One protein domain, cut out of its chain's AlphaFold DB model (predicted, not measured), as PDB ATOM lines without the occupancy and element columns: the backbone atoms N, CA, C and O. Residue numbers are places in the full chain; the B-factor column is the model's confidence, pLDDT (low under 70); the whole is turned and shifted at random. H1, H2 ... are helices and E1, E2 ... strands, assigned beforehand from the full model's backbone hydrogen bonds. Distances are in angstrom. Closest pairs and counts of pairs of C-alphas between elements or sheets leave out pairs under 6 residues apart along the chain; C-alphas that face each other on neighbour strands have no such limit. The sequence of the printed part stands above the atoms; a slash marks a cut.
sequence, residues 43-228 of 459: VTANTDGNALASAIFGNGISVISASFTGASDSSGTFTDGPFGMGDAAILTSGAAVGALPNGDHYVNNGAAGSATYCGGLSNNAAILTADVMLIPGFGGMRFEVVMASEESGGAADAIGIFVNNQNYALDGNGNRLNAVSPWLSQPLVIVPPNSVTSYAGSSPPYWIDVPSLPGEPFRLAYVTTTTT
ATOM      1  N   VAL A  43      21.592 -21.476  -0.978       94.00
ATOM      2  CA  VAL A  43      21.165 -20.076  -1.102       94.00
ATOM      3  C   VAL A  43      19.988 -20.011  -2.060       94.00
ATOM      4  O   VAL A  43      20.089 -20.427  -3.213       94.00
ATOM      5  N   THR A  44      18.876 -19.453  -1.588       95.38
ATOM      6  CA  THR A  44      17.707 -19.125  -2.408       95.38
ATOM      7  C   THR A  44      17.610 -17.610  -2.525       95.38
ATOM      8  O   THR A  44      17.368 -16.931  -1.528       95.38
ATOM      9  N   ALA A  45      17.805 -17.078  -3.737       94.56
ATOM     10  CA  ALA A  45      17.674 -15.646  -4.005       94.56
ATOM     11  C   ALA A  45      16.260 -15.152  -3.649       94.56
ATOM     12  O   ALA A  45      15.264 -15.781  -4.013       94.56
ATOM     13  N   ASN A  46      16.179 -14.054  -2.902       95.44
ATOM     14  CA  ASN A  46      14.938 -13.547  -2.324       95.44
ATOM     15  C   ASN A  46      15.098 -12.067  -1.964       95.44
ATOM     16  O   ASN A  46      16.058 -11.714  -1.291       95.44
ATOM     17  N   THR A  47      14.140 -11.228  -2.356       96.38
ATOM     18  CA  THR A  47      14.133  -9.781  -2.082       96.38
ATOM     19  C   THR A  47      12.942  -9.316  -1.235       96.38
ATOM     20  O   THR A  47      12.725  -8.112  -1.102       96.38
ATOM     21  N   ASP A  48      12.142 -10.223  -0.659       97.25
ATOM     22  CA  ASP A  48      11.169  -9.836   0.370       97.25
ATOM     23  C   ASP A  48      11.921  -9.473   1.656       97.25
ATOM     24  O   ASP A  48      12.468 -10.335   2.349       97.25
ATOM     25  N   GLY A  49      11.935  -8.179   1.985       94.88
ATOM     26  CA  GLY A  49      12.598  -7.664   3.178       94.88
ATOM     27  C   GLY A  49      12.113  -8.326   4.470       94.88
ATOM     28  O   GLY A  49      12.916  -8.537   5.372       94.88
ATOM     29  N   ASN A  50      10.841  -8.722   4.560       95.50
ATOM     30  CA  ASN A  50      10.299  -9.381   5.750       95.50
ATOM     31  C   ASN A  50      10.787 -10.827   5.854       95.50
ATOM     32  O   ASN A  50      11.077 -11.282   6.958       95.50
ATOM     33  N   ALA A  51      10.941 -11.529   4.729       95.44
ATOM     34  CA  ALA A  51      11.521 -12.871   4.705       95.44
ATOM     35  C   ALA A  51      13.021 -12.849   5.046       95.44
ATOM     36  O   ALA A  51      13.470 -13.643   5.870       95.44
ATOM     37  N   LEU A  52      13.777 -11.901   4.480       95.00
ATOM     38  CA  LEU A  52      15.196 -11.694   4.801       95.00
ATOM     39  C   LEU A  52      15.394 -11.323   6.282       95.00
ATOM     40  O   LEU A  52      16.237 -11.905   6.958       95.00
ATOM     41  N   ALA A  53      14.583 -10.401   6.812       92.62
ATOM     42  CA  ALA A  53      14.625 -10.021   8.222       92.62
ATOM     43  C   ALA A  53      14.240 -11.189   9.145       92.62
ATOM     44  O   ALA A  53      14.948 -11.449  10.111       92.62
ATOM     45  N   SER A  54      13.178 -11.937   8.830       90.88
ATOM     46  CA  SER A  54      12.742 -13.090   9.640       90.88
ATOM     47  C   SER A  54      13.734 -14.258   9.626       90.88
ATOM     48  O   SER A  54      13.669 -15.106  10.508       90.88
ATOM     49  N   ALA A  55      14.645 -14.313   8.650       90.62
ATOM     50  CA  ALA A  55      15.751 -15.266   8.648       90.62
ATOM     51  C   ALA A  55      16.940 -14.787   9.507       90.62
ATOM     52  O   ALA A  55      17.602 -15.603  10.132       90.62
ATOM     53  N   ILE A  56      17.210 -13.477   9.583       90.56
ATOM     54  CA  ILE A  56      18.284 -12.923  10.437       90.56
ATOM     55  C   ILE A  56      17.870 -12.868  11.917       90.56
ATOM     56  O   ILE A  56      18.683 -13.120  12.804       90.56
ATOM     57  N   PHE A  57      16.621 -12.495  12.204       87.25
ATOM     58  CA  PHE A  57      16.155 -12.227  13.562       87.25
ATOM     59  C   PHE A  57      15.475 -13.446  14.193       87.25
ATOM     60  O   PHE A  57      14.304 -13.728  13.942       87.25
ATOM     61  N   GLY A  58      16.214 -14.138  15.060       78.38
ATOM     62  CA  GLY A  58      15.692 -15.224  15.887       78.38
ATOM     63  C   GLY A  58      14.899 -14.764  17.122       78.38
ATOM     64  O   GLY A  58      14.544 -13.596  17.292       78.38
ATOM     65  N   ASN A  59      14.645 -15.719  18.022       79.06
ATOM     66  CA  ASN A  59      13.910 -15.507  19.273       79.06
ATOM     67  C   ASN A  59      14.461 -14.327  20.095       79.06
ATOM     68  O   ASN A  59      15.665 -14.216  20.307       79.06
ATOM     69  N   GLY A  60      13.557 -13.500  20.624       79.50
ATOM     70  CA  GLY A  60      13.894 -12.311  21.415       79.50
ATOM     71  C   GLY A  60      13.792 -10.995  20.644       79.50
ATOM     72  O   GLY A  60      13.742  -9.938  21.269       79.50
ATOM     73  N   ILE A  61      13.682 -11.038  19.314       83.62
ATOM     74  CA  ILE A  61      13.482  -9.863  18.457       83.62
ATOM     75  C   ILE A  61      12.173 -10.038  17.677       83.62
ATOM     76  O   ILE A  61      11.874 -11.118  17.178       83.62
ATOM     77  N   SER A  62      11.381  -8.971  17.579       86.00
ATOM     78  CA  SER A  62      10.156  -8.918  16.778       86.00
ATOM     79  C   SER A  62      10.356  -7.984  15.587       86.00
ATOM     80  O   SER A  62      10.648  -6.801  15.779       86.00
ATOM     81  N   VAL A  63      10.179  -8.492  14.367       87.56
ATOM     82  CA  VAL A  63      10.170  -7.671  13.146       87.56
ATOM     83  C   VAL A  63       8.808  -6.994  13.014       87.56
ATOM     84  O   VAL A  63       7.781  -7.668  12.995       87.56
ATOM     85  N   ILE A  64       8.796  -5.662  12.929       90.94
ATOM     86  CA  ILE A  64       7.574  -4.867  12.726       90.94
ATOM     87  C   ILE A  64       7.340  -4.663  11.227       90.94
ATOM     88  O   ILE A  64       6.241  -4.884  10.720       90.94
ATOM     89  N   SER A  65       8.395  -4.258  10.523       94.00
ATOM     90  CA  SER A  65       8.408  -4.023   9.082       94.00
ATOM     91  C   SER A  65       9.825  -4.163   8.550       94.00
ATOM     92  O   SER A  65      10.779  -3.746   9.202       94.00
ATOM     93  N   ALA A  66       9.987  -4.711   7.348       94.06
ATOM     94  CA  ALA A  66      11.274  -4.706   6.667       94.06
ATOM     95  C   ALA A  66      11.134  -4.497   5.155       94.06
ATOM     96  O   ALA A  66      10.120  -4.818   4.537       94.06
ATOM     97  N   SER A  67      12.174  -3.921   4.556       96.12
ATOM     98  CA  SER A  67      12.245  -3.601   3.131       96.12
ATOM     99  C   SER A  67      13.668  -3.787   2.611       96.12
ATOM    100  O   SER A  67      14.641  -3.417   3.268       96.12
ATOM    101  N   PHE A  68      13.782  -4.375   1.423       96.62
ATOM    102  CA  PHE A  68      15.052  -4.567   0.736       96.62
ATOM    103  C   PHE A  68      15.245  -3.506  -0.358       96.62
ATOM    104  O   PHE A  68      14.284  -3.020  -0.954       96.62
ATOM    105  N   THR A  69      16.491  -3.132  -0.628       95.38
ATOM    106  CA  THR A  69      16.891  -2.266  -1.744       95.38
ATOM    107  C   THR A  69      18.199  -2.797  -2.326       95.38
ATOM    108  O   THR A  69      19.203  -2.872  -1.623       95.38
ATOM    109  N   GLY A  70      18.175  -3.173  -3.603       93.38
ATOM    110  CA  GLY A  70      19.282  -3.793  -4.331       93.38
ATOM    111  C   GLY A  70      18.791  -4.387  -5.653       93.38
ATOM    112  O   GLY A  70      17.710  -4.024  -6.123       93.38
ATOM    113  N   ALA A  71      19.562  -5.297  -6.244       93.00
ATOM    114  CA  ALA A  71      19.152  -6.057  -7.423       93.00
ATOM    115  C   ALA A  71      18.256  -7.251  -7.038       93.00
ATOM    116  O   ALA A  71      18.191  -7.649  -5.876       93.00
ATOM    117  N   SER A  72      17.571  -7.849  -8.017       94.00
ATOM    118  CA  SER A  72      16.663  -8.993  -7.806       94.00
ATOM    119  C   SER A  72      17.348 -10.275  -7.314       94.00
ATOM    120  O   SER A  72      16.678 -11.196  -6.860       94.00
ATOM    121  N   ASP A  73      18.668 -10.346  -7.447       91.75
ATOM    122  CA  ASP A  73      19.527 -11.491  -7.159       91.75
ATOM    123  C   ASP A  73      20.601 -11.188  -6.101       91.75
ATOM    124  O   ASP A  73      21.335 -12.096  -5.719       91.75
ATOM    125  N   SER A  74      20.695  -9.952  -5.593       94.38
ATOM    126  CA  SER A  74      21.754  -9.525  -4.661       94.38
ATOM    127  C   SER A  74      21.457  -9.756  -3.176       94.38
ATOM    128  O   SER A  74      22.147  -9.244  -2.290       94.38
ATOM    129  N   SER A  75      20.420 -10.538  -2.890       97.00
ATOM    130  CA  SER A  75      20.106 -11.051  -1.559       97.00
ATOM    131  C   SER A  75      19.376 -12.390  -1.635       97.00
ATOM    132  O   SER A  75      18.846 -12.785  -2.678       97.00
ATOM    133  N   GLY A  76      19.383 -13.125  -0.525       96.25
ATOM    134  CA  GLY A  76      18.697 -14.404  -0.414       96.25
ATOM    135  C   GLY A  76      18.647 -14.932   1.011       96.25
ATOM    136  O   GLY A  76      19.333 -14.434   1.898       96.25
ATOM    137  N   THR A  77      17.845 -15.968   1.224       96.00
ATOM    138  CA  THR A  77      17.858 -16.766   2.458       96.00
ATOM    139  C   THR A  77      18.728 -18.000   2.254       96.00
ATOM    140  O   THR A  77      18.688 -18.600   1.174       96.00
ATOM    141  N   PHE A  78      19.486 -18.394   3.275       94.06
ATOM    142  CA  PHE A  78      20.314 -19.595   3.255       94.06
ATOM    143  C   PHE A  78      19.948 -20.584   4.355       94.06
ATOM    144  O   PHE A  78      19.491 -20.189   5.426       94.06
ATOM    145  N   THR A  79      20.195 -21.864   4.078       92.06
ATOM    146  CA  THR A  79      20.158 -22.941   5.077       92.06
ATOM    147  C   THR A  79      21.535 -23.561   5.233       92.06
ATOM    148  O   THR A  79      22.333 -23.508   4.291       92.06
ATOM    149  N   ASP A  80      21.790 -24.187   6.384       87.44
ATOM    150  CA  ASP A  80      23.061 -24.863   6.693       87.44
ATOM    151  C   ASP A  80      24.277 -23.947   6.453       87.44
ATOM    152  O   ASP A  80      25.153 -24.233   5.630       87.44
ATOM    153  N   GLY A  81      24.283 -22.793   7.123       87.19
ATOM    154  CA  GLY A  81      25.232 -21.711   6.890       87.19
ATOM    155  C   GLY A  81      26.717 -22.103   6.988       87.19
ATOM    156  O   GLY A  81      27.098 -23.094   7.625       87.19
ATOM    157  N   PRO A  82      27.601 -21.305   6.359       85.62
ATOM    158  CA  PRO A  82      29.021 -21.617   6.278       85.62
ATOM    159  C   PRO A  82      29.642 -21.794   7.670       85.62
ATOM    160  O   PRO A  82      29.331 -21.075   8.617       85.62
ATOM    161  N   PHE A  83      30.536 -22.779   7.782       87.88
ATOM    162  CA  PHE A  83      31.307 -23.088   8.995       87.88
ATOM    163  C   PHE A  83      30.479 -23.444  10.246       87.88
ATOM    164  O   PHE A  83      31.022 -23.453  11.349       87.88
ATOM    165  N   GLY A  84      29.203 -23.810  10.078       84.25
ATOM    166  CA  GLY A  84      28.320 -24.222  11.171       84.25
ATOM    167  C   GLY A  84      27.383 -23.129  11.683       84.25
ATOM    168  O   GLY A  84      26.735 -23.344  12.706       84.25
ATOM    169  N   MET A  85      27.281 -21.995  10.977       84.06
ATOM    170  CA  MET A  85      26.144 -21.084  11.137       84.06
ATOM    171  C   MET A  85      24.817 -21.824  10.883       84.06
ATOM    172  O   MET A  85      24.764 -22.796  10.127       84.06
ATOM    173  N   GLY A  86      23.734 -21.347  11.497       87.94
ATOM    174  CA  GLY A  86      22.380 -21.842  11.228       87.94
ATOM    175  C   GLY A  86      21.811 -21.367   9.885       87.94
ATOM    176  O   GLY A  86      22.543 -20.976   8.974       87.94
ATOM    177  N   ASP A  87      20.486 -21.367   9.783       91.31
ATOM    178  CA  ASP A  87      19.762 -20.740   8.674       91.31
ATOM    179  C   ASP A  87      19.695 -19.218   8.902       91.31
ATOM    180  O   ASP A  87      19.408 -18.785  10.019       91.31
ATOM    181  N   ALA A  88      19.950 -18.402   7.870       94.31
ATOM    182  CA  ALA A  88      19.821 -16.939   7.944       94.31
ATOM    183  C   ALA A  88      19.638 -16.295   6.550       94.31
ATOM    184  O   ALA A  88      19.078 -16.909   5.639       94.31
ATOM    185  N   ALA A  89      20.071 -15.041   6.360       95.44
ATOM    186  CA  ALA A  89      20.053 -14.358   5.065       95.44
ATOM    187  C   ALA A  89      21.421 -13.790   4.668       95.44
ATOM    188  O   ALA A  89      22.223 -13.391   5.509       95.44
ATOM    189  N   ILE A  90      21.653 -13.730   3.358       95.50
ATOM    190  CA  ILE A  90      22.848 -13.194   2.709       95.50
ATOM    191  C   ILE A  90      22.484 -11.954   1.880       95.50
ATOM    192  O   ILE A  90      21.417 -11.884   1.266       95.50
ATOM    193  N   LEU A  91      23.387 -10.974   1.863       95.81
ATOM    194  CA  LEU A  91      23.359  -9.799   0.993       95.81
ATOM    195  C   LEU A  91      24.735  -9.677   0.322       95.81
ATOM    196  O   LEU A  91      25.749  -9.875   0.991       95.81
ATOM    197  N   THR A  92      24.781  -9.350  -0.971       94.00
ATOM    198  CA  THR A  92      26.016  -9.345  -1.781       94.00
ATOM    199  C   THR A  92      26.097  -8.138  -2.718       94.00
ATOM    200  O   THR A  92      25.088  -7.678  -3.243       94.00
ATOM    201  N   SER A  93      27.305  -7.653  -3.013       91.62
ATOM    202  CA  SER A  93      27.550  -6.725  -4.135       91.62
ATOM    203  C   SER A  93      27.499  -7.418  -5.511       91.62
ATOM    204  O   SER A  93      27.339  -6.761  -6.540       91.62
ATOM    205  N   GLY A  94      27.547  -8.752  -5.532       91.12
ATOM    206  CA  GLY A  94      27.220  -9.592  -6.687       91.12
ATOM    207  C   GLY A  94      25.890 -10.332  -6.545       91.12
ATOM    208  O   GLY A  94      25.012  -9.903  -5.792       91.12
ATOM    209  N   ALA A  95      25.758 -11.463  -7.237       91.19
ATOM    210  CA  ALA A  95      24.625 -12.377  -7.091       91.19
ATOM    211  C   ALA A  95      24.771 -13.251  -5.830       91.19
ATOM    212  O   ALA A  95      25.815 -13.862  -5.609       91.19
ATOM    213  N   ALA A  96      23.707 -13.389  -5.036       94.00
ATOM    214  CA  ALA A  96      23.708 -14.141  -3.779       94.00
ATOM    215  C   ALA A  96      23.985 -15.641  -3.984       94.00
ATOM    216  O   ALA A  96      24.739 -16.251  -3.229       94.00
ATOM    217  N   VAL A  97      23.437 -16.232  -5.052       93.19
ATOM    218  CA  VAL A  97      23.740 -17.620  -5.459       93.19
ATOM    219  C   VAL A  97      25.189 -17.803  -5.927       93.19
ATOM    220  O   VAL A  97      25.682 -18.927  -5.955       93.19
ATOM    221  N   GLY A  98      25.886 -16.707  -6.246       91.75
ATOM    222  CA  GLY A  98      27.312 -16.697  -6.560       91.75
ATOM    223  C   GLY A  98      28.183 -17.165  -5.398       91.75
ATOM    224  O   GLY A  98      29.259 -17.694  -5.648       91.75
ATOM    225  N   ALA A  99      27.705 -17.062  -4.149       92.69
ATOM    226  CA  ALA A  99      28.415 -17.496  -2.944       92.69
ATOM    227  C   ALA A  99      28.540 -19.025  -2.784       92.69
ATOM    228  O   ALA A  99      29.380 -19.491  -2.013       92.69
ATOM    229  N   LEU A 100      27.707 -19.807  -3.479       92.06
ATOM    230  CA  LEU A 100      27.713 -21.273  -3.420       92.06
ATOM    231  C   LEU A 100      28.997 -21.861  -4.033       92.06
ATOM    232  O   LEU A 100      29.563 -21.249  -4.935       92.06
ATOM    233  N   PRO A 101      29.447 -23.071  -3.647       87.19
ATOM    234  CA  PRO A 101      30.581 -23.730  -4.296       87.19
ATOM    235  C   PRO A 101      30.428 -23.819  -5.824       87.19
ATOM    236  O   PRO A 101      29.476 -24.418  -6.329       87.19
ATOM    237  N   ASN A 102      31.412 -23.293  -6.565       84.88
ATOM    238  CA  ASN A 102      31.404 -23.122  -8.032       84.88
ATOM    239  C   ASN A 102      30.381 -22.096  -8.577       84.88
ATOM    240  O   ASN A 102      30.150 -22.052  -9.785       84.88
ATOM    241  N   GLY A 103      29.773 -21.275  -7.717       87.62
ATOM    242  CA  GLY A 103      28.977 -20.114  -8.111       87.62
ATOM    243  C   GLY A 103      29.844 -19.001  -8.708       87.62
ATOM    244  O   GLY A 103      31.027 -18.870  -8.380       87.62
ATOM    245  N   ASP A 104      29.253 -18.205  -9.600       86.81
ATOM    246  CA  ASP A 104      29.941 -17.075 -10.228       86.81
ATOM    247  C   ASP A 104      30.013 -15.884  -9.260       86.81
ATOM    248  O   ASP A 104      29.002 -15.281  -8.896       86.81
ATOM    249  N   HIS A 105      31.234 -15.587  -8.827       85.38
ATOM    250  CA  HIS A 105      31.586 -14.570  -7.841       85.38
ATOM    251  C   HIS A 105      32.195 -13.310  -8.482       85.38
ATOM    252  O   HIS A 105      32.428 -12.332  -7.776       85.38
ATOM    253  N   TYR A 106      32.387 -13.286  -9.810       87.00
ATOM    254  CA  TYR A 106      32.907 -12.127 -10.553       87.00
ATOM    255  C   TYR A 106      31.792 -11.250 -11.167       87.00
ATOM    256  O   TYR A 106      32.046 -10.399 -12.024       87.00
ATOM    257  N   VAL A 107      30.544 -11.438 -10.730       86.12
ATOM    258  CA  VAL A 107      29.365 -10.691 -11.193       86.12
ATOM    259  C   VAL A 107      29.097  -9.497 -10.280       86.12
ATOM    260  O   VAL A 107      28.917  -9.662  -9.080       86.12
ATOM    261  N   ASN A 108      28.987  -8.299 -10.860       88.31
ATOM    262  CA  ASN A 108      28.432  -7.119 -10.191       88.31
ATOM    263  C   ASN A 108      26.900  -7.154 -10.281       88.31
ATOM    264  O   ASN A 108      26.371  -7.394 -11.366       88.31
ATOM    265  N   ASN A 109      26.180  -6.850  -9.197       88.44
ATOM    266  CA  ASN A 109      24.711  -6.865  -9.211       88.44
ATOM    267  C   ASN A 109      24.073  -5.693  -9.997       88.44
ATOM    268  O   ASN A 109      22.888  -5.736 -10.324       88.44
ATOM    269  N   GLY A 110      24.840  -4.645 -10.319       88.19
ATOM    270  CA  GLY A 110      24.397  -3.531 -11.165       88.19
ATOM    271  C   GLY A 110      23.412  -2.557 -10.505       88.19
ATOM    272  O   GLY A 110      22.905  -1.658 -11.180       88.19
ATOM    273  N   ALA A 111      23.136  -2.699  -9.206       89.94
ATOM    274  CA  ALA A 111      22.354  -1.733  -8.444       89.94
ATOM    275  C   ALA A 111      23.126  -0.414  -8.234       89.94
ATOM    276  O   ALA A 111      24.354  -0.349  -8.327       89.94
ATOM    277  N   ALA A 112      22.407   0.655  -7.886       90.25
ATOM    278  CA  ALA A 112      23.040   1.876  -7.390       90.25
ATOM    279  C   ALA A 112      23.730   1.625  -6.033       90.25
ATOM    280  O   ALA A 112      23.357   0.708  -5.304       90.25
ATOM    281  N   GLY A 113      24.725   2.440  -5.680       88.69
ATOM    282  CA  GLY A 113      25.329   2.420  -4.344       88.69
ATOM    283  C   GLY A 113      24.493   3.131  -3.279       88.69
ATOM    284  O   GLY A 113      23.319   3.448  -3.472       88.69
ATOM    285  N   SER A 114      25.127   3.458  -2.151       87.38
ATOM    286  CA  SER A 114      24.508   4.244  -1.082       87.38
ATOM    287  C   SER A 114      25.471   5.259  -0.485       87.38
ATOM    288  O   SER A 114      26.306   4.931   0.355       87.38
ATOM    289  N   ALA A 115      25.285   6.535  -0.832       85.19
ATOM    290  CA  ALA A 115      26.016   7.629  -0.197       85.19
ATOM    291  C   ALA A 115      25.813   7.659   1.332       85.19
ATOM    292  O   ALA A 115      26.760   7.922   2.070       85.19
ATOM    293  N   THR A 116      24.599   7.339   1.802       86.31
ATOM    294  CA  THR A 116      24.219   7.326   3.224       86.31
ATOM    295  C   THR A 116      24.940   6.246   4.019       86.31
ATOM    296  O   THR A 116      25.467   6.536   5.089       86.31
ATOM    297  N   TYR A 117      24.951   5.008   3.519       85.00
ATOM    298  CA  TYR A 117      25.497   3.878   4.267       85.00
ATOM    299  C   TYR A 117      26.933   3.534   3.884       85.00
ATOM    300  O   TYR A 117      27.596   2.862   4.663       85.00
ATOM    301  N   CYS A 118      27.442   3.973   2.732       77.44
ATOM    302  CA  CYS A 118      28.719   3.511   2.174       77.44
ATOM    303  C   CYS A 118      29.593   4.606   1.542       77.44
ATOM    304  O   CYS A 118      30.669   4.307   1.036       77.44
ATOM    305  N   GLY A 119      29.178   5.873   1.599       79.31
ATOM    306  CA  GLY A 119      29.931   6.983   1.017       79.31
ATOM    307  C   GLY A 119      29.662   7.191  -0.477       79.31
ATOM    308  O   GLY A 119      29.117   6.337  -1.178       79.31
ATOM    309  N   GLY A 120      29.994   8.392  -0.959       74.62
ATOM    310  CA  GLY A 120      29.503   8.933  -2.234       74.62
ATOM    311  C   GLY A 120      30.042   8.293  -3.519       74.62
ATOM    312  O   GLY A 120      29.583   8.670  -4.591       74.62
ATOM    313  N   LEU A 121      30.983   7.349  -3.426       78.25
ATOM    314  CA  LEU A 121      31.590   6.628  -4.555       78.25
ATOM    315  C   LEU A 121      31.301   5.119  -4.471       78.25
ATOM    316  O   LEU A 121      32.181   4.289  -4.688       78.25
ATOM    317  N   SER A 122      30.072   4.768  -4.091       86.31
ATOM    318  CA  SER A 122      29.609   3.382  -4.003       86.31
ATOM    319  C   SER A 122      28.702   2.990  -5.173       86.31
ATOM    320  O   SER A 122      27.996   3.823  -5.743       86.31
ATOM    321  N   ASN A 123      28.696   1.697  -5.493       87.50
ATOM    322  CA  ASN A 123      27.888   1.018  -6.508       87.50
ATOM    323  C   ASN A 123      27.438  -0.354  -5.969       87.50
ATOM    324  O   ASN A 123      27.948  -0.814  -4.949       87.50
ATOM    325  N   ASN A 124      26.516  -1.034  -6.645       91.19
ATOM    326  CA  ASN A 124      26.086  -2.399  -6.330       91.19
ATOM    327  C   ASN A 124      25.511  -2.621  -4.909       91.19
ATOM    328  O   ASN A 124      25.763  -3.665  -4.303       91.19
ATOM    329  N   ALA A 125      24.779  -1.668  -4.323       91.69
ATOM    330  CA  ALA A 125      24.317  -1.830  -2.942       91.69
ATOM    331  C   ALA A 125      23.268  -2.945  -2.797       91.69
ATOM    332  O   ALA A 125      22.313  -3.034  -3.570       91.69
ATOM    333  N   ALA A 126      23.412  -3.737  -1.737       94.75
ATOM    334  CA  ALA A 126      22.366  -4.585  -1.186       94.75
ATOM    335  C   ALA A 126      22.105  -4.135   0.258       94.75
ATOM    336  O   ALA A 126      22.995  -4.187   1.109       94.75
ATOM    337  N   ILE A 127      20.890  -3.651   0.519       95.62
ATOM    338  CA  ILE A 127      20.472  -3.031   1.781       95.62
ATOM    339  C   ILE A 127      19.190  -3.701   2.264       95.62
ATOM    340  O   ILE A 127      18.153  -3.597   1.610       95.62
ATOM    341  N   LEU A 128      19.226  -4.303   3.449       95.81
ATOM    342  CA  LEU A 128      18.027  -4.667   4.198       95.81
ATOM    343  C   LEU A 128      17.792  -3.615   5.282       95.81
ATOM    344  O   LEU A 128      18.567  -3.530   6.230       95.81
ATOM    345  N   THR A 129      16.716  -2.836   5.166       95.56
ATOM    346  CA  THR A 129      16.168  -2.049   6.281       95.56
ATOM    347  C   THR A 129      15.160  -2.903   7.046       95.56
ATOM    348  O   THR A 129      14.276  -3.491   6.424       95.56
ATOM    349  N   ALA A 130      15.221  -2.898   8.377       90.31
ATOM    350  CA  ALA A 130      14.178  -3.464   9.229       90.31
ATOM    351  C   ALA A 130      13.908  -2.568  10.445       90.31
ATOM    352  O   ALA A 130      14.842  -2.135  11.116       90.31
ATOM    353  N   ASP A 131      12.637  -2.329  10.744       88.25
ATOM    354  CA  ASP A 131      12.179  -1.743  11.999       88.25
ATOM    355  C   ASP A 131      11.821  -2.899  12.938       88.25
ATOM    356  O   ASP A 131      10.971  -3.741  12.620       88.25
ATOM    357  N   VAL A 132      12.505  -2.982  14.079       85.75
ATOM    358  CA  VAL A 132      12.391  -4.118  15.003       85.75
ATOM    359  C   VAL A 132      12.248  -3.659  16.450       85.75
ATOM    360  O   VAL A 132      12.630  -2.548  16.818       85.75
ATOM    361  N   MET A 133      11.696  -4.538  17.282       84.06
ATOM    362  CA  MET A 133      11.534  -4.336  18.720       84.06
ATOM    363  C   MET A 133      12.160  -5.506  19.477       84.06
ATOM    364  O   MET A 133      11.875  -6.669  19.183       84.06
ATOM    365  N   LEU A 134      12.990  -5.195  20.471       81.88
ATOM    366  CA  LEU A 134      13.546  -6.186  21.387       81.88
ATOM    367  C   LEU A 134      12.472  -6.601  22.406       81.88
ATOM    368  O   LEU A 134      11.799  -5.751  22.990       81.88
ATOM    369  N   ILE A 135      12.293  -7.903  22.618       78.94
ATOM    370  CA  ILE A 135      11.316  -8.435  23.575       78.94
ATOM    371  C   ILE A 135      11.817  -8.158  25.010       78.94
ATOM    372  O   ILE A 135      13.011  -8.321  25.280       78.94
ATOM    373  N   PRO A 136      10.943  -7.758  25.960       78.19
ATOM    374  CA  PRO A 136      11.336  -7.555  27.353       78.19
ATOM    375  C   PRO A 136      12.045  -8.777  27.955       78.19
ATOM    376  O   PRO A 136      11.575  -9.904  27.819       78.19
ATOM    377  N   GLY A 137      13.169  -8.535  28.637       76.62
ATOM    378  CA  GLY A 137      14.029  -9.570  29.227       76.62
ATOM    379  C   GLY A 137      15.331  -9.838  28.461       76.62
ATOM    380  O   GLY A 137      16.225 -10.470  29.014       76.62
ATOM    381  N   PHE A 138      15.487  -9.328  27.235       79.19
ATOM    382  CA  PHE A 138      16.736  -9.436  26.470       79.19
ATOM    383  C   PHE A 138      17.634  -8.201  26.667       79.19
ATOM    384  O   PHE A 138      17.165  -7.065  26.664       79.19
ATOM    385  N   GLY A 139      18.945  -8.424  26.828       77.25
ATOM    386  CA  GLY A 139      19.935  -7.373  27.128       77.25
ATOM    387  C   GLY A 139      20.511  -6.623  25.917       77.25
ATOM    388  O   GLY A 139      21.262  -5.663  26.098       77.25
ATOM    389  N   GLY A 140      20.172  -7.042  24.697       82.81
ATOM    390  CA  GLY A 140      20.697  -6.514  23.436       82.81
ATOM    391  C   GLY A 140      20.441  -7.470  22.269       82.81
ATOM    392  O   GLY A 140      19.662  -8.414  22.404       82.81
ATOM    393  N   MET A 141      21.118  -7.246  21.142       84.69
ATOM    394  CA  MET A 141      21.186  -8.179  20.011       84.69
ATOM    395  C   MET A 141      22.617  -8.692  19.836       84.69
ATOM    396  O   MET A 141      23.571  -7.952  20.074       84.69
ATOM    397  N   ARG A 142      22.761  -9.917  19.326       87.06
ATOM    398  CA  ARG A 142      24.025 -10.466  18.825       87.06
ATOM    399  C   ARG A 142      23.822 -10.913  17.384       87.06
ATOM    400  O   ARG A 142      22.941 -11.729  17.127       87.06
ATOM    401  N   PHE A 143      24.635 -10.400  16.469       88.75
ATOM    402  CA  PHE A 143      24.703 -10.888  15.092       88.75
ATOM    403  C   PHE A 143      25.878 -11.850  14.973       88.75
ATOM    404  O   PHE A 143      27.005 -11.468  15.281       88.75
ATOM    405  N   GLU A 144      25.631 -13.075  14.516       90.88
ATOM    406  CA  GLU A 144      26.691 -13.958  14.032       90.88
ATOM    407  C   GLU A 144      26.906 -13.707  12.539       90.88
ATOM    408  O   GLU A 144      25.948 -13.658  11.768       90.88
ATOM    409  N   VAL A 145      28.159 -13.488  12.145       91.44
ATOM    410  CA  VAL A 145      28.522 -13.064  10.791       91.44
ATOM    411  C   VAL A 145      29.682 -13.903  10.270       91.44
ATOM    412  O   VAL A 145      30.694 -14.084  10.945       91.44
ATOM    413  N   VAL A 146      29.548 -14.347   9.023       92.62
ATOM    414  CA  VAL A 146      30.652 -14.774   8.160       92.62
ATOM    415  C   VAL A 146      30.716 -13.800   6.991       92.62
ATOM    416  O   VAL A 146      29.701 -13.495   6.368       92.62
ATOM    417  N   MET A 147      31.914 -13.310   6.688       92.56
ATOM    418  CA  MET A 147      32.192 -12.594   5.446       92.56
ATOM    419  C   MET A 147      32.836 -13.539   4.442       92.56
ATOM    420  O   MET A 147      33.591 -14.427   4.831       92.56
ATOM    421  N   ALA A 148      32.617 -13.288   3.155       92.25
ATOM    422  CA  ALA A 148      33.366 -13.904   2.071       92.25
ATOM    423  C   ALA A 148      33.666 -12.849   0.999       92.25
ATOM    424  O   ALA A 148      32.872 -11.926   0.814       92.25
ATOM    425  N   SER A 149      34.836 -12.939   0.363       91.31
ATOM    426  CA  SER A 149      35.346 -11.893  -0.529       91.31
ATOM    427  C   SER A 149      36.305 -12.445  -1.580       91.31
ATOM    428  O   SER A 149      37.144 -13.299  -1.286       91.31
ATOM    429  N   GLU A 150      36.187 -11.901  -2.790       87.69
ATOM    430  CA  GLU A 150      37.141 -12.063  -3.891       87.69
ATOM    431  C   GLU A 150      38.110 -10.869  -4.003       87.69
ATOM    432  O   GLU A 150      39.033 -10.875  -4.815       87.69
ATOM    433  N   GLU A 151      37.901  -9.804  -3.223       82.12
ATOM    434  CA  GLU A 151      38.606  -8.543  -3.431       82.12
ATOM    435  C   GLU A 151      40.075  -8.625  -2.992       82.12
ATOM    436  O   GLU A 151      40.404  -8.771  -1.814       82.12
ATOM    437  N   SER A 152      40.979  -8.476  -3.962       70.44
ATOM    438  CA  SER A 152      42.430  -8.507  -3.763       70.44
ATOM    439  C   SER A 152      43.037  -7.122  -4.013       70.44
ATOM    440  O   SER A 152      43.744  -6.878  -4.992       70.44
ATOM    441  N   GLY A 153      42.714  -6.196  -3.108       64.25
ATOM    442  CA  GLY A 153      43.032  -4.774  -3.236       64.25
ATOM    443  C   GLY A 153      42.056  -4.020  -4.148       64.25
ATOM    444  O   GLY A 153      41.449  -4.586  -5.052       64.25
ATOM    445  N   GLY A 154      41.917  -2.717  -3.902       67.81
ATOM    446  CA  GLY A 154      40.892  -1.883  -4.529       67.81
ATOM    447  C   GLY A 154      40.374  -0.815  -3.567       67.81
ATOM    448  O   GLY A 154      41.082  -0.398  -2.642       67.81
ATOM    449  N   ALA A 155      39.138  -0.369  -3.791       74.12
ATOM    450  CA  ALA A 155      38.364   0.369  -2.798       74.12
ATOM    451  C   ALA A 155      37.402  -0.611  -2.134       74.12
ATOM    452  O   ALA A 155      36.330  -0.871  -2.670       74.12
ATOM    453  N   ALA A 156      37.800  -1.083  -0.956       81.94
ATOM    454  CA  ALA A 156      37.152  -2.187  -0.268       81.94
ATOM    455  C   ALA A 156      35.613  -2.110  -0.258       81.94
ATOM    456  O   ALA A 156      35.042  -1.109   0.200       81.94
ATOM    457  N   ASP A 157      34.950  -3.180  -0.706       84.56
ATOM    458  CA  ASP A 157      33.491  -3.316  -0.657       84.56
ATOM    459  C   ASP A 157      33.009  -3.118   0.795       84.56
ATOM    460  O   ASP A 157      33.477  -3.766   1.739       84.56
ATOM    461  N   ALA A 158      32.129  -2.138   1.008       87.81
ATOM    462  CA  ALA A 158      31.890  -1.550   2.323       87.81
ATOM    463  C   ALA A 158      30.695  -2.200   3.036       87.81
ATOM    464  O   ALA A 158      29.536  -1.987   2.673       87.81
ATOM    465  N   ILE A 159      30.975  -2.932   4.116       90.62
ATOM    466  CA  ILE A 159      29.987  -3.701   4.888       90.62
ATOM    467  C   ILE A 159      29.475  -2.841   6.060       90.62
ATOM    468  O   ILE A 159      30.151  -1.901   6.488       90.62
ATOM    469  N   GLY A 160      28.255  -3.071   6.545       91.44
ATOM    470  CA  GLY A 160      27.657  -2.263   7.610       91.44
ATOM    471  C   GLY A 160      26.491  -2.934   8.335       91.44
ATOM    472  O   GLY A 160      25.640  -3.558   7.706       91.44
ATOM    473  N   ILE A 161      26.427  -2.738   9.654       92.00
ATOM    474  CA  ILE A 161      25.277  -3.070  10.507       92.00
ATOM    475  C   ILE A 161      24.939  -1.794  11.274       92.00
ATOM    476  O   ILE A 161      25.581  -1.468  12.272       92.00
ATOM    477  N   PHE A 162      23.973  -1.033  10.770       90.25
ATOM    478  CA  PHE A 162      23.591   0.268  11.316       90.25
ATOM    479  C   PHE A 162      22.352   0.140  12.195       90.25
ATOM    480  O   PHE A 162      21.304  -0.242  11.689       90.25
ATOM    481  N   VAL A 163      22.433   0.525  13.466       87.31
ATOM    482  CA  VAL A 163      21.295   0.572  14.398       87.31
ATOM    483  C   VAL A 163      21.079   2.029  14.788       87.31
ATOM    484  O   VAL A 163      21.992   2.655  15.322       87.31
ATOM    485  N   ASN A 164      19.912   2.603  14.475       84.31
ATOM    486  CA  ASN A 164      19.630   4.035  14.675       84.31
ATOM    487  C   ASN A 164      20.781   4.941  14.171       84.31
ATOM    488  O   ASN A 164      21.255   5.836  14.866       84.31
ATOM    489  N   ASN A 165      21.251   4.652  12.951       83.44
ATOM    490  CA  ASN A 165      22.379   5.286  12.251       83.44
ATOM    491  C   ASN A 165      23.793   5.072  12.836       83.44
ATOM    492  O   ASN A 165      24.755   5.393  12.139       83.44
ATOM    493  N   GLN A 166      23.962   4.466  14.014       88.44
ATOM    494  CA  GLN A 166      25.279   4.046  14.514       88.44
ATOM    495  C   GLN A 166      25.706   2.725  13.855       88.44
ATOM    496  O   GLN A 166      24.955   1.755  13.893       88.44
ATOM    497  N   ASN A 167      26.911   2.657  13.277       90.81
ATOM    498  CA  ASN A 167      27.465   1.398  12.762       90.81
ATOM    499  C   ASN A 167      28.089   0.557  13.889       90.81
ATOM    500  O   ASN A 167      28.872   1.078  14.684       90.81
ATOM    501  N   TYR A 168      27.791  -0.739  13.889       91.50
ATOM    502  CA  TYR A 168      28.363  -1.753  14.781       91.50
ATOM    503  C   TYR A 168      29.252  -2.765  14.040       91.50
ATOM    504  O   TYR A 168      30.014  -3.489  14.674       91.50
ATOM    505  N   ALA A 169      29.220  -2.794  12.701       91.12
ATOM    506  CA  ALA A 169      30.127  -3.616  11.904       91.12
ATOM    507  C   ALA A 169      31.521  -2.976  11.839       91.12
ATOM    508  O   ALA A 169      31.804  -2.152  10.958       91.12
ATOM    509  N   LEU A 170      32.371  -3.349  12.794       89.69
ATOM    510  CA  LEU A 170      33.738  -2.861  12.945       89.69
ATOM    511  C   LEU A 170      34.758  -4.015  12.898       89.69
ATOM    512  O   LEU A 170      34.421  -5.169  13.164       89.69
ATOM    513  N   ASP A 171      36.009  -3.708  12.553       84.81
ATOM    514  CA  ASP A 171      37.141  -4.625  12.715       84.81
ATOM    515  C   ASP A 171      37.676  -4.617  14.163       84.81
ATOM    516  O   ASP A 171      37.250  -3.823  15.005       84.81
ATOM    517  N   GLY A 172      38.656  -5.480  14.459       80.50
ATOM    518  CA  GLY A 172      39.304  -5.539  15.779       80.50
ATOM    519  C   GLY A 172      40.071  -4.273  16.200       80.50
ATOM    520  O   GLY A 172      40.529  -4.201  17.336       80.50
ATOM    521  N   ASN A 173      40.204  -3.276  15.317       83.50
ATOM    522  CA  ASN A 173      40.816  -1.975  15.592       83.50
ATOM    523  C   ASN A 173      39.763  -0.858  15.766       83.50
ATOM    524  O   ASN A 173      40.126   0.289  16.024       83.50
ATOM    525  N   GLY A 174      38.470  -1.163  15.597       86.44
ATOM    526  CA  GLY A 174      37.382  -0.181  15.595       86.44
ATOM    527  C   GLY A 174      37.182   0.554  14.261       86.44
ATOM    528  O   GLY A 174      36.361   1.471  14.197       86.44
ATOM    529  N   ASN A 175      37.885   0.169  13.188       88.75
ATOM    530  CA  ASN A 175      37.611   0.674  11.842       88.75
ATOM    531  C   ASN A 175      36.313   0.070  11.309       88.75
ATOM    532  O   ASN A 175      35.896  -1.005  11.730       88.75
ATOM    533  N   ARG A 176      35.702   0.698  10.301       87.44
ATOM    534  CA  ARG A 176      34.575   0.091   9.587       87.44
ATOM    535  C   ARG A 176      34.982  -1.216   8.889       87.44
ATOM    536  O   ARG A 176      35.984  -1.263   8.181       87.44
ATOM    537  N   LEU A 177      34.122  -2.226   9.014       89.06
ATOM    538  CA  LEU A 177      34.203  -3.505   8.313       89.06
ATOM    539  C   LEU A 177      34.080  -3.366   6.780       89.06
ATOM    540  O   LEU A 177      33.214  -2.650   6.270       89.06
ATOM    541  N   ASN A 178      34.922  -4.080   6.035       88.88
ATOM    542  CA  ASN A 178      34.935  -4.088   4.570       88.88
ATOM    543  C   ASN A 178      35.487  -5.421   4.020       88.88
ATOM    544  O   ASN A 178      35.964  -6.266   4.779       88.88
ATOM    545  N   ALA A 179      35.441  -5.608   2.703       87.81
ATOM    546  CA  ALA A 179      35.806  -6.859   2.039       87.81
ATOM    547  C   ALA A 179      37.320  -7.168   1.967       87.81
ATOM    548  O   ALA A 179      37.692  -8.225   1.458       87.81
ATOM    549  N   VAL A 180      38.182  -6.310   2.533       87.88
ATOM    550  CA  VAL A 180      39.621  -6.579   2.765       87.88
ATOM    551  C   VAL A 180      39.986  -6.541   4.261       87.88
ATOM    552  O   VAL A 180      41.154  -6.418   4.632       87.88
ATOM    553  N   SER A 181      38.982  -6.621   5.142       88.12
ATOM    554  CA  SER A 181      39.137  -6.539   6.599       88.12
ATOM    555  C   SER A 181      40.098  -7.612   7.149       88.12
ATOM    556  O   SER A 181      40.172  -8.704   6.584       88.12
ATOM    557  N   PRO A 182      40.787  -7.382   8.288       87.81
ATOM    558  CA  PRO A 182      41.714  -8.355   8.880       87.81
ATOM    559  C   PRO A 182      41.135  -9.760   9.132       87.81
ATOM    560  O   PRO A 182      41.878 -10.738   9.115       87.81
ATOM    561  N   TRP A 183      39.814  -9.890   9.300       87.81
ATOM    562  CA  TRP A 183      39.110 -11.180   9.391       87.81
ATOM    563  C   TRP A 183      39.195 -12.035   8.108       87.81
ATOM    564  O   TRP A 183      39.019 -13.250   8.168       87.81
ATOM    565  N   LEU A 184      39.466 -11.403   6.963       89.56
ATOM    566  CA  LEU A 184      39.704 -12.003   5.644       89.56
ATOM    567  C   LEU A 184      41.208 -12.067   5.302       89.56
ATOM    568  O   LEU A 184      41.580 -12.380   4.175       89.56
ATOM    569  N   SER A 185      42.086 -11.817   6.280       88.88
ATOM    570  CA  SER A 185      43.543 -11.962   6.164       88.88
ATOM    571  C   SER A 185      44.079 -13.129   7.002       88.88
ATOM    572  O   SER A 185      43.429 -13.621   7.929       88.88
ATOM    573  N   GLN A 186      45.294 -13.596   6.699       87.75
ATOM    574  CA  GLN A 186      45.978 -14.583   7.544       87.75
ATOM    575  C   GLN A 186      46.329 -13.975   8.918       87.75
ATOM    576  O   GLN A 186      46.671 -12.794   8.985       87.75
ATOM    577  N   PRO A 187      46.280 -14.755  10.018       90.50
ATOM    578  CA  PRO A 187      46.062 -16.205  10.079       90.50
ATOM    579  C   PRO A 187      44.585 -16.638  10.163       90.50
ATOM    580  O   PRO A 187      44.328 -17.822  10.350       90.50
ATOM    581  N   LEU A 188      43.626 -15.707  10.080       90.38
ATOM    582  CA  LEU A 188      42.208 -15.976  10.356       90.38
ATOM    583  C   LEU A 188      41.439 -16.504   9.138       90.38
ATOM    584  O   LEU A 188      40.536 -17.319   9.302       90.38
ATOM    585  N   VAL A 189      41.794 -16.050   7.934       92.69
ATOM    586  CA  VAL A 189      41.063 -16.364   6.699       92.69
ATOM    587  C   VAL A 189      41.006 -17.862   6.392       92.69
ATOM    588  O   VAL A 189      42.020 -18.559   6.315       92.69
ATOM    589  N   ILE A 190      39.790 -18.336   6.145       92.88
ATOM    590  CA  ILE A 190      39.495 -19.668   5.641       92.88
ATOM    591  C   ILE A 190      39.504 -19.593   4.111       92.88
ATOM    592  O   ILE A 190      38.696 -18.891   3.506       92.88
ATOM    593  N   VAL A 191      40.429 -20.320   3.485       92.50
ATOM    594  CA  VAL A 191      40.607 -20.384   2.024       92.50
ATOM    595  C   VAL A 191      40.275 -21.786   1.493       92.50
ATOM    596  O   VAL A 191      40.294 -22.753   2.268       92.50
ATOM    597  N   PRO A 192      39.977 -21.957   0.192       88.19
ATOM    598  CA  PRO A 192      39.851 -23.280  -0.423       88.19
ATOM    599  C   PRO A 192      41.085 -24.174  -0.155       88.19
ATOM    600  O   PRO A 192      42.211 -23.675  -0.154       88.19
ATOM    601  N   PRO A 193      40.918 -25.492   0.077       88.12
ATOM    602  CA  PRO A 193      39.679 -26.273  -0.012       88.12
ATOM    603  C   PRO A 193      38.818 -26.259   1.267       88.12
ATOM    604  O   PRO A 193      37.833 -26.987   1.328       88.12
ATOM    605  N   ASN A 194      39.190 -25.483   2.292       87.31
ATOM    606  CA  ASN A 194      38.476 -25.448   3.574       87.31
ATOM    607  C   ASN A 194      37.326 -24.427   3.590       87.31
ATOM    608  O   ASN A 194      36.416 -24.558   4.407       87.31
ATOM    609  N   SER A 195      37.355 -23.419   2.709       87.94
ATOM    610  CA  SER A 195      36.197 -22.547   2.487       87.94
ATOM    611  C   SER A 195      35.069 -23.331   1.815       87.94
ATOM    612  O   SER A 195      35.310 -24.076   0.864       87.94
ATOM    613  N   VAL A 196      33.840 -23.143   2.303       88.06
ATOM    614  CA  VAL A 196      32.612 -23.698   1.703       88.06
ATOM    615  C   VAL A 196      31.852 -22.670   0.855       88.06
ATOM    616  O   VAL A 196      30.749 -22.951   0.391       88.06
ATOM    617  N   THR A 197      32.435 -21.488   0.646       90.94
ATOM    618  CA  THR A 197      31.962 -20.493  -0.322       90.94
ATOM    619  C   THR A 197      32.802 -20.557  -1.603       90.94
ATOM    620  O   THR A 197      33.857 -21.193  -1.636       90.94
ATOM    621  N   SER A 198      32.336 -19.924  -2.678       91.75
ATOM    622  CA  SER A 198      33.078 -19.786  -3.944       91.75
ATOM    623  C   SER A 198      34.310 -18.883  -3.870       91.75
ATOM    624  O   SER A 198      35.249 -19.085  -4.637       91.75
ATOM    625  N   TYR A 199      34.276 -17.888  -2.986       91.81
ATOM    626  CA  TYR A 199      35.211 -16.769  -2.935       91.81
ATOM    627  C   TYR A 199      36.623 -17.170  -2.476       91.81
ATOM    628  O   TYR A 199      36.789 -18.085  -1.661       91.81
ATOM    629  N   ALA A 200      37.637 -16.420  -2.923       90.31
ATOM    630  CA  ALA A 200      39.045 -16.613  -2.563       90.31
ATOM    631  C   ALA A 200      39.302 -16.726  -1.046       90.31
ATOM    632  O   ALA A 200      40.168 -17.503  -0.629       90.31
ATOM    633  N   GLY A 201      38.551 -15.990  -0.219       91.75
ATOM    634  CA  GLY A 201      38.614 -16.091   1.238       91.75
ATOM    635  C   GLY A 201      37.262 -15.924   1.930       91.75
ATOM    636  O   GLY A 201      36.335 -15.293   1.421       91.75
ATOM    637  N   SER A 202      37.148 -16.483   3.132       93.38
ATOM    638  CA  SER A 202      36.044 -16.234   4.064       93.38
ATOM    639  C   SER A 202      36.550 -16.088   5.497       93.38
ATOM    640  O   SER A 202      37.588 -16.643   5.853       93.38
ATOM    641  N   SER A 203      35.837 -15.335   6.331       92.50
ATOM    642  CA  SER A 203      36.141 -15.257   7.761       92.50
ATOM    643  C   SER A 203      35.650 -16.520   8.483       92.50
ATOM    644  O   SER A 203      34.701 -17.159   8.019       92.50
ATOM    645  N   PRO A 204      36.203 -16.861   9.659       90.69
ATOM    646  CA  PRO A 204      35.460 -17.671  10.620       90.69
ATOM    647  C   PRO A 204      34.160 -16.944  11.025       90.69
ATOM    648  O   PRO A 204      34.069 -15.722  10.839       90.69
ATOM    649  N   PRO A 205      33.171 -17.645  11.606       90.12
ATOM    650  CA  PRO A 205      32.058 -16.995  12.288       90.12
ATOM    651  C   PRO A 205      32.572 -16.131  13.444       90.12
ATOM    652  O   PRO A 205      33.417 -16.565  14.230       90.12
ATOM    653  N   TYR A 206      32.063 -14.907  13.549       87.75
ATOM    654  CA  TYR A 206      32.335 -13.997  14.661       87.75
ATOM    655  C   TYR A 206      31.068 -13.232  15.046       87.75
ATOM    656  O   TYR A 206      30.077 -13.225  14.312       87.75
ATOM    657  N   TRP A 207      31.087 -12.604  16.223       88.88
ATOM    658  CA  TRP A 207      29.917 -11.951  16.803       88.88
ATOM    659  C   TRP A 207      30.058 -10.430  16.826       88.88
ATOM    660  O   TRP A 207      31.102  -9.899  17.203       88.88
ATOM    661  N   ILE A 208      28.976  -9.736  16.472       88.44
ATOM    662  CA  ILE A 208      28.806  -8.292  16.647       88.44
ATOM    663  C   ILE A 208      27.690  -8.079  17.671       88.44
ATOM    664  O   ILE A 208      26.524  -8.385  17.403       88.44
ATOM    665  N   ASP A 209      28.052  -7.552  18.840       87.94
ATOM    666  CA  ASP A 209      27.112  -7.238  19.917       87.94
ATOM    667  C   ASP A 209      26.585  -5.804  19.801       87.94
ATOM    668  O   ASP A 209      27.343  -4.838  19.679       87.94
ATOM    669  N   VAL A 210      25.263  -5.666  19.900       84.75
ATOM    670  CA  VAL A 210      24.554  -4.389  19.996       84.75
ATOM    671  C   VAL A 210      23.883  -4.328  21.373       84.75
ATOM    672  O   VAL A 210      22.993  -5.140  21.641       84.75
ATOM    673  N   PRO A 211      24.263  -3.390  22.261       79.88
ATOM    674  CA  PRO A 211      23.642  -3.259  23.576       79.88
ATOM    675  C   PRO A 211      22.167  -2.851  23.452       79.88
ATOM    676  O   PRO A 211      21.767  -2.235  22.463       79.88
ATOM    677  N   SER A 212      21.351  -3.183  24.457       71.19
ATOM    678  CA  SER A 212      19.922  -2.844  24.448       71.19
ATOM    679  C   SER A 212      19.673  -1.347  24.258       71.19
ATOM    680  O   SER A 212      20.241  -0.491  24.939       71.19
ATOM    681  N   LEU A 213      18.760  -1.043  23.336       62.84
ATOM    682  CA  LEU A 213      18.160   0.275  23.186       62.84
ATOM    683  C   LEU A 213      16.821   0.265  23.945       62.84
ATOM    684  O   LEU A 213      16.053  -0.689  23.796       62.84
ATOM    685  N   PRO A 214      16.543   1.258  24.810       53.97
ATOM    686  CA  PRO A 214      15.451   1.154  25.770       53.97
ATOM    687  C   PRO A 214      14.070   1.370  25.133       53.97
ATOM    688  O   PRO A 214      13.756   2.466  24.677       53.97
ATOM    689  N   GLY A 215      13.222   0.342  25.206       56.97
ATOM    690  CA  GLY A 215      11.752   0.424  25.137       56.97
ATOM    691  C   GLY A 215      11.109   0.691  23.771       56.97
ATOM    692  O   GLY A 215      10.005   0.208  23.537       56.97
ATOM    693  N   GLU A 216      11.775   1.422  22.883       62.50
ATOM    694  CA  GLU A 216      11.225   1.853  21.592       62.50
ATOM    695  C   GLU A 216      11.686   0.967  20.418       62.50
ATOM    696  O   GLU A 216      12.801   0.430  20.447       62.50
ATOM    697  N   PRO A 217      10.880   0.849  19.345       67.75
ATOM    698  CA  PRO A 217      11.335   0.298  18.076       67.75
ATOM    699  C   PRO A 217      12.567   1.034  17.543       67.75
ATOM    700  O   PRO A 217      12.625   2.266  17.546       67.75
ATOM    701  N   PHE A 218      13.533   0.283  17.025       69.12
ATOM    702  CA  PHE A 218      14.737   0.834  16.410       69.12
ATOM    703  C   PHE A 218      14.908   0.316  14.985       69.12
ATOM    704  O   PHE A 218      14.454  -0.775  14.628       69.12
ATOM    705  N   ARG A 219      15.583   1.116  14.160       68.12
ATOM    706  CA  ARG A 219      15.787   0.811  12.746       68.12
ATOM    707  C   ARG A 219      17.176   0.229  12.520       68.12
ATOM    708  O   ARG A 219      18.179   0.916  12.728       68.12
ATOM    709  N   LEU A 220      17.216  -1.019  12.055       70.75
ATOM    710  CA  LEU A 220      18.401  -1.654  11.494       70.75
ATOM    711  C   LEU A 220      18.531  -1.312   9.999       70.75
ATOM    712  O   LEU A 220      17.537  -1.283   9.270       70.75
ATOM    713  N   ALA A 221      19.763  -1.141   9.524       53.94
ATOM    714  CA  ALA A 221      20.129  -1.388   8.136       53.94
ATOM    715  C   ALA A 221      21.357  -2.315   8.064       53.94
ATOM    716  O   ALA A 221      22.439  -1.933   8.515       53.94
ATOM    717  N   TYR A 222      21.195  -3.513   7.495       53.34
ATOM    718  CA  TYR A 222      22.315  -4.374   7.091       53.34
ATOM    719  C   TYR A 222      22.684  -4.037   5.645       53.34
ATOM    720  O   TYR A 222      21.796  -3.962   4.792       53.34
ATOM    721  N   VAL A 223      23.968  -3.804   5.369       55.47
ATOM    722  CA  VAL A 223      24.428  -3.248   4.089       55.47
ATOM    723  C   VAL A 223      25.722  -3.898   3.610       55.47
ATOM    724  O   VAL A 223      26.664  -4.066   4.381       55.47
ATOM    725  N   THR A 224      25.794  -4.165   2.306       61.31
ATOM    726  CA  THR A 224      27.048  -4.328   1.557       61.31
ATOM    727  C   THR A 224      26.960  -3.587   0.217       61.31
ATOM    728  O   THR A 224      25.860  -3.305  -0.264       61.31
ATOM    729  N   THR A 225      28.097  -3.204  -0.364       64.88
ATOM    730  CA  THR A 225      28.186  -2.450  -1.625       64.88
ATOM    731  C   THR A 225      29.619  -2.494  -2.151       64.88
ATOM    732  O   THR A 225      30.550  -2.573  -1.353       64.88
ATOM    733  N   THR A 226      29.804  -2.276  -3.450       68.00
ATOM    734  CA  THR A 226      31.117  -1.980  -4.037       68.00
ATOM    735  C   THR A 226      31.509  -0.523  -3.873       68.00
ATOM    736  O   THR A 226      30.677   0.363  -4.068       68.00
ATOM    737  N   THR A 227      32.773  -0.253  -3.553       60.31
ATOM    738  CA  THR A 227      33.325   1.112  -3.508       60.31
ATOM    739  C   THR A 227      34.283   1.312  -4.689       60.31
ATOM    740  O   THR A 227      34.898   0.365  -5.167       60.31
ATOM    741  N   THR A 228      34.421   2.533  -5.212       49.28
ATOM    742  CA  THR A 228      35.377   2.835  -6.297       49.28
ATOM    743  C   THR A 228      36.406   3.875  -5.868       49.28
ATOM    744  O   THR A 228      36.027   4.974  -5.459       49.28
TER     745      THR A 228
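This is residues 43 to 228 of the 459 residues of an uncharacterized protein of Fusarium oxysporum NRRL 32931 (UniProt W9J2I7). A long, twisted wall of four strands, E2, E5, E9 and E7, has helix H1 packed on one face, and H1 also packs on a small three-stranded sheet, E1, E3 and E4, on that side. The strands E6 and E8 form a separate two-stranded ribbon near the E7 edge of the wall, and the winding loops of residues 164 to 205 make much of the side away from E2. The printed part has 186 residues with three named helices and nine named strands, in the order E1 H1 E2 E3 E4 H2 H3 E5 E6 E7 E8 E9; the three sheets, ordered E2 E5 E9 E7, E1 E3 E4 and E6 E8, are antiparallel. The class is mixed, helices and strands, with under half of the residues in named elements. The whole is compact and rounded, with a radius of gyration of the C-alphas of 15.4 A and spans of 43 by 33 by 32 A.

E1, residues 43 to 45, begins at C-alpha 43 at (21.165, -20.076, -1.102). H1 takes residues 49 to 56 and is 10.6 A long. E2, residues 61 to 69, measures 21.8 A and bends by 74 degrees at residue 64. E3, residues 75 to 79, spans 13.6 A and E4, residues 88 to 91, spans 10.6 A. Two helices of four residues follow, H2 at residues 96 to 99 and H3 at residues 115 to 118. E5, residues 122 to 134, is the longest strand at 31.5 A; it bends by 68 degrees at residue 125 and ends at C-alpha 134 at (13.546, -6.186, 21.387). E6 is residues 140 to 145, 16.2 A, E7 residues 160 to 163, 9.7 A, and E8 residues 206 to 211, 16.4 A. E9, residues 218 to 227, is 27.2 A long and ends at C-alpha 227 at (33.325, 1.112, -3.508).

In the largest sheet, E2 and E5 are antiparallel at 160 degrees, with N 67 and O 129 2.8 A apart, within hydrogen-bond range. E5 and E9 are antiparallel at 165 degrees, with N 128 and O 222 at 2.9 A. E9 and E7 are antiparallel at 162 degrees, with N 221 and O 162 at 2.8 A. H1 is on this sheet at a height of 7.3 A, over E5 and only just over E2, on which 3 of its C-alphas fall; it runs across the strands, at 69 degrees to E5 on the local plane. The closest C-alphas of H1 and E2 are those of Gly 49 and Ser 67, 4.1 A apart. H3 is on the opposite face, at a height of 6.9 A. H1 is also on the sheet E1 E3 E4, at a height of 8.3 A and over E4; H2 is on the opposite face of that sheet from H1. E3 and E4 form a hairpin, with N 78 and O 88 at 2.8 A, and E1 is antiparallel to E3, with N 44 and O 77 at 2.9 A. The closest C-alphas of E4 and E5 are those of Leu 91 and Ala 126, 5.7 A apart. E6 and E8 are antiparallel at 160 degrees, with N 143 and O 208 at 2.9 A; E8 is only just apart from E7, at 8.2 A. In H1 every O i to N i+4 pair is within hydrogen-bond range; H2 and H3 are too short for such a pair.

The C-alphas farthest apart are those of Pro 193 and Gly 215, 46.1 A. The printed part has no cut. The long links are H2 to H3, E6 to E7 and E7 to E8, the last with 42 residues; residues 148 to 149 of the second pair antiparallel with residues 201 to 202 of the third. The mean pLDDT of the printed part is 86.1; residues 153 to 154, 213 to 219 and 221 to 228 are under 70.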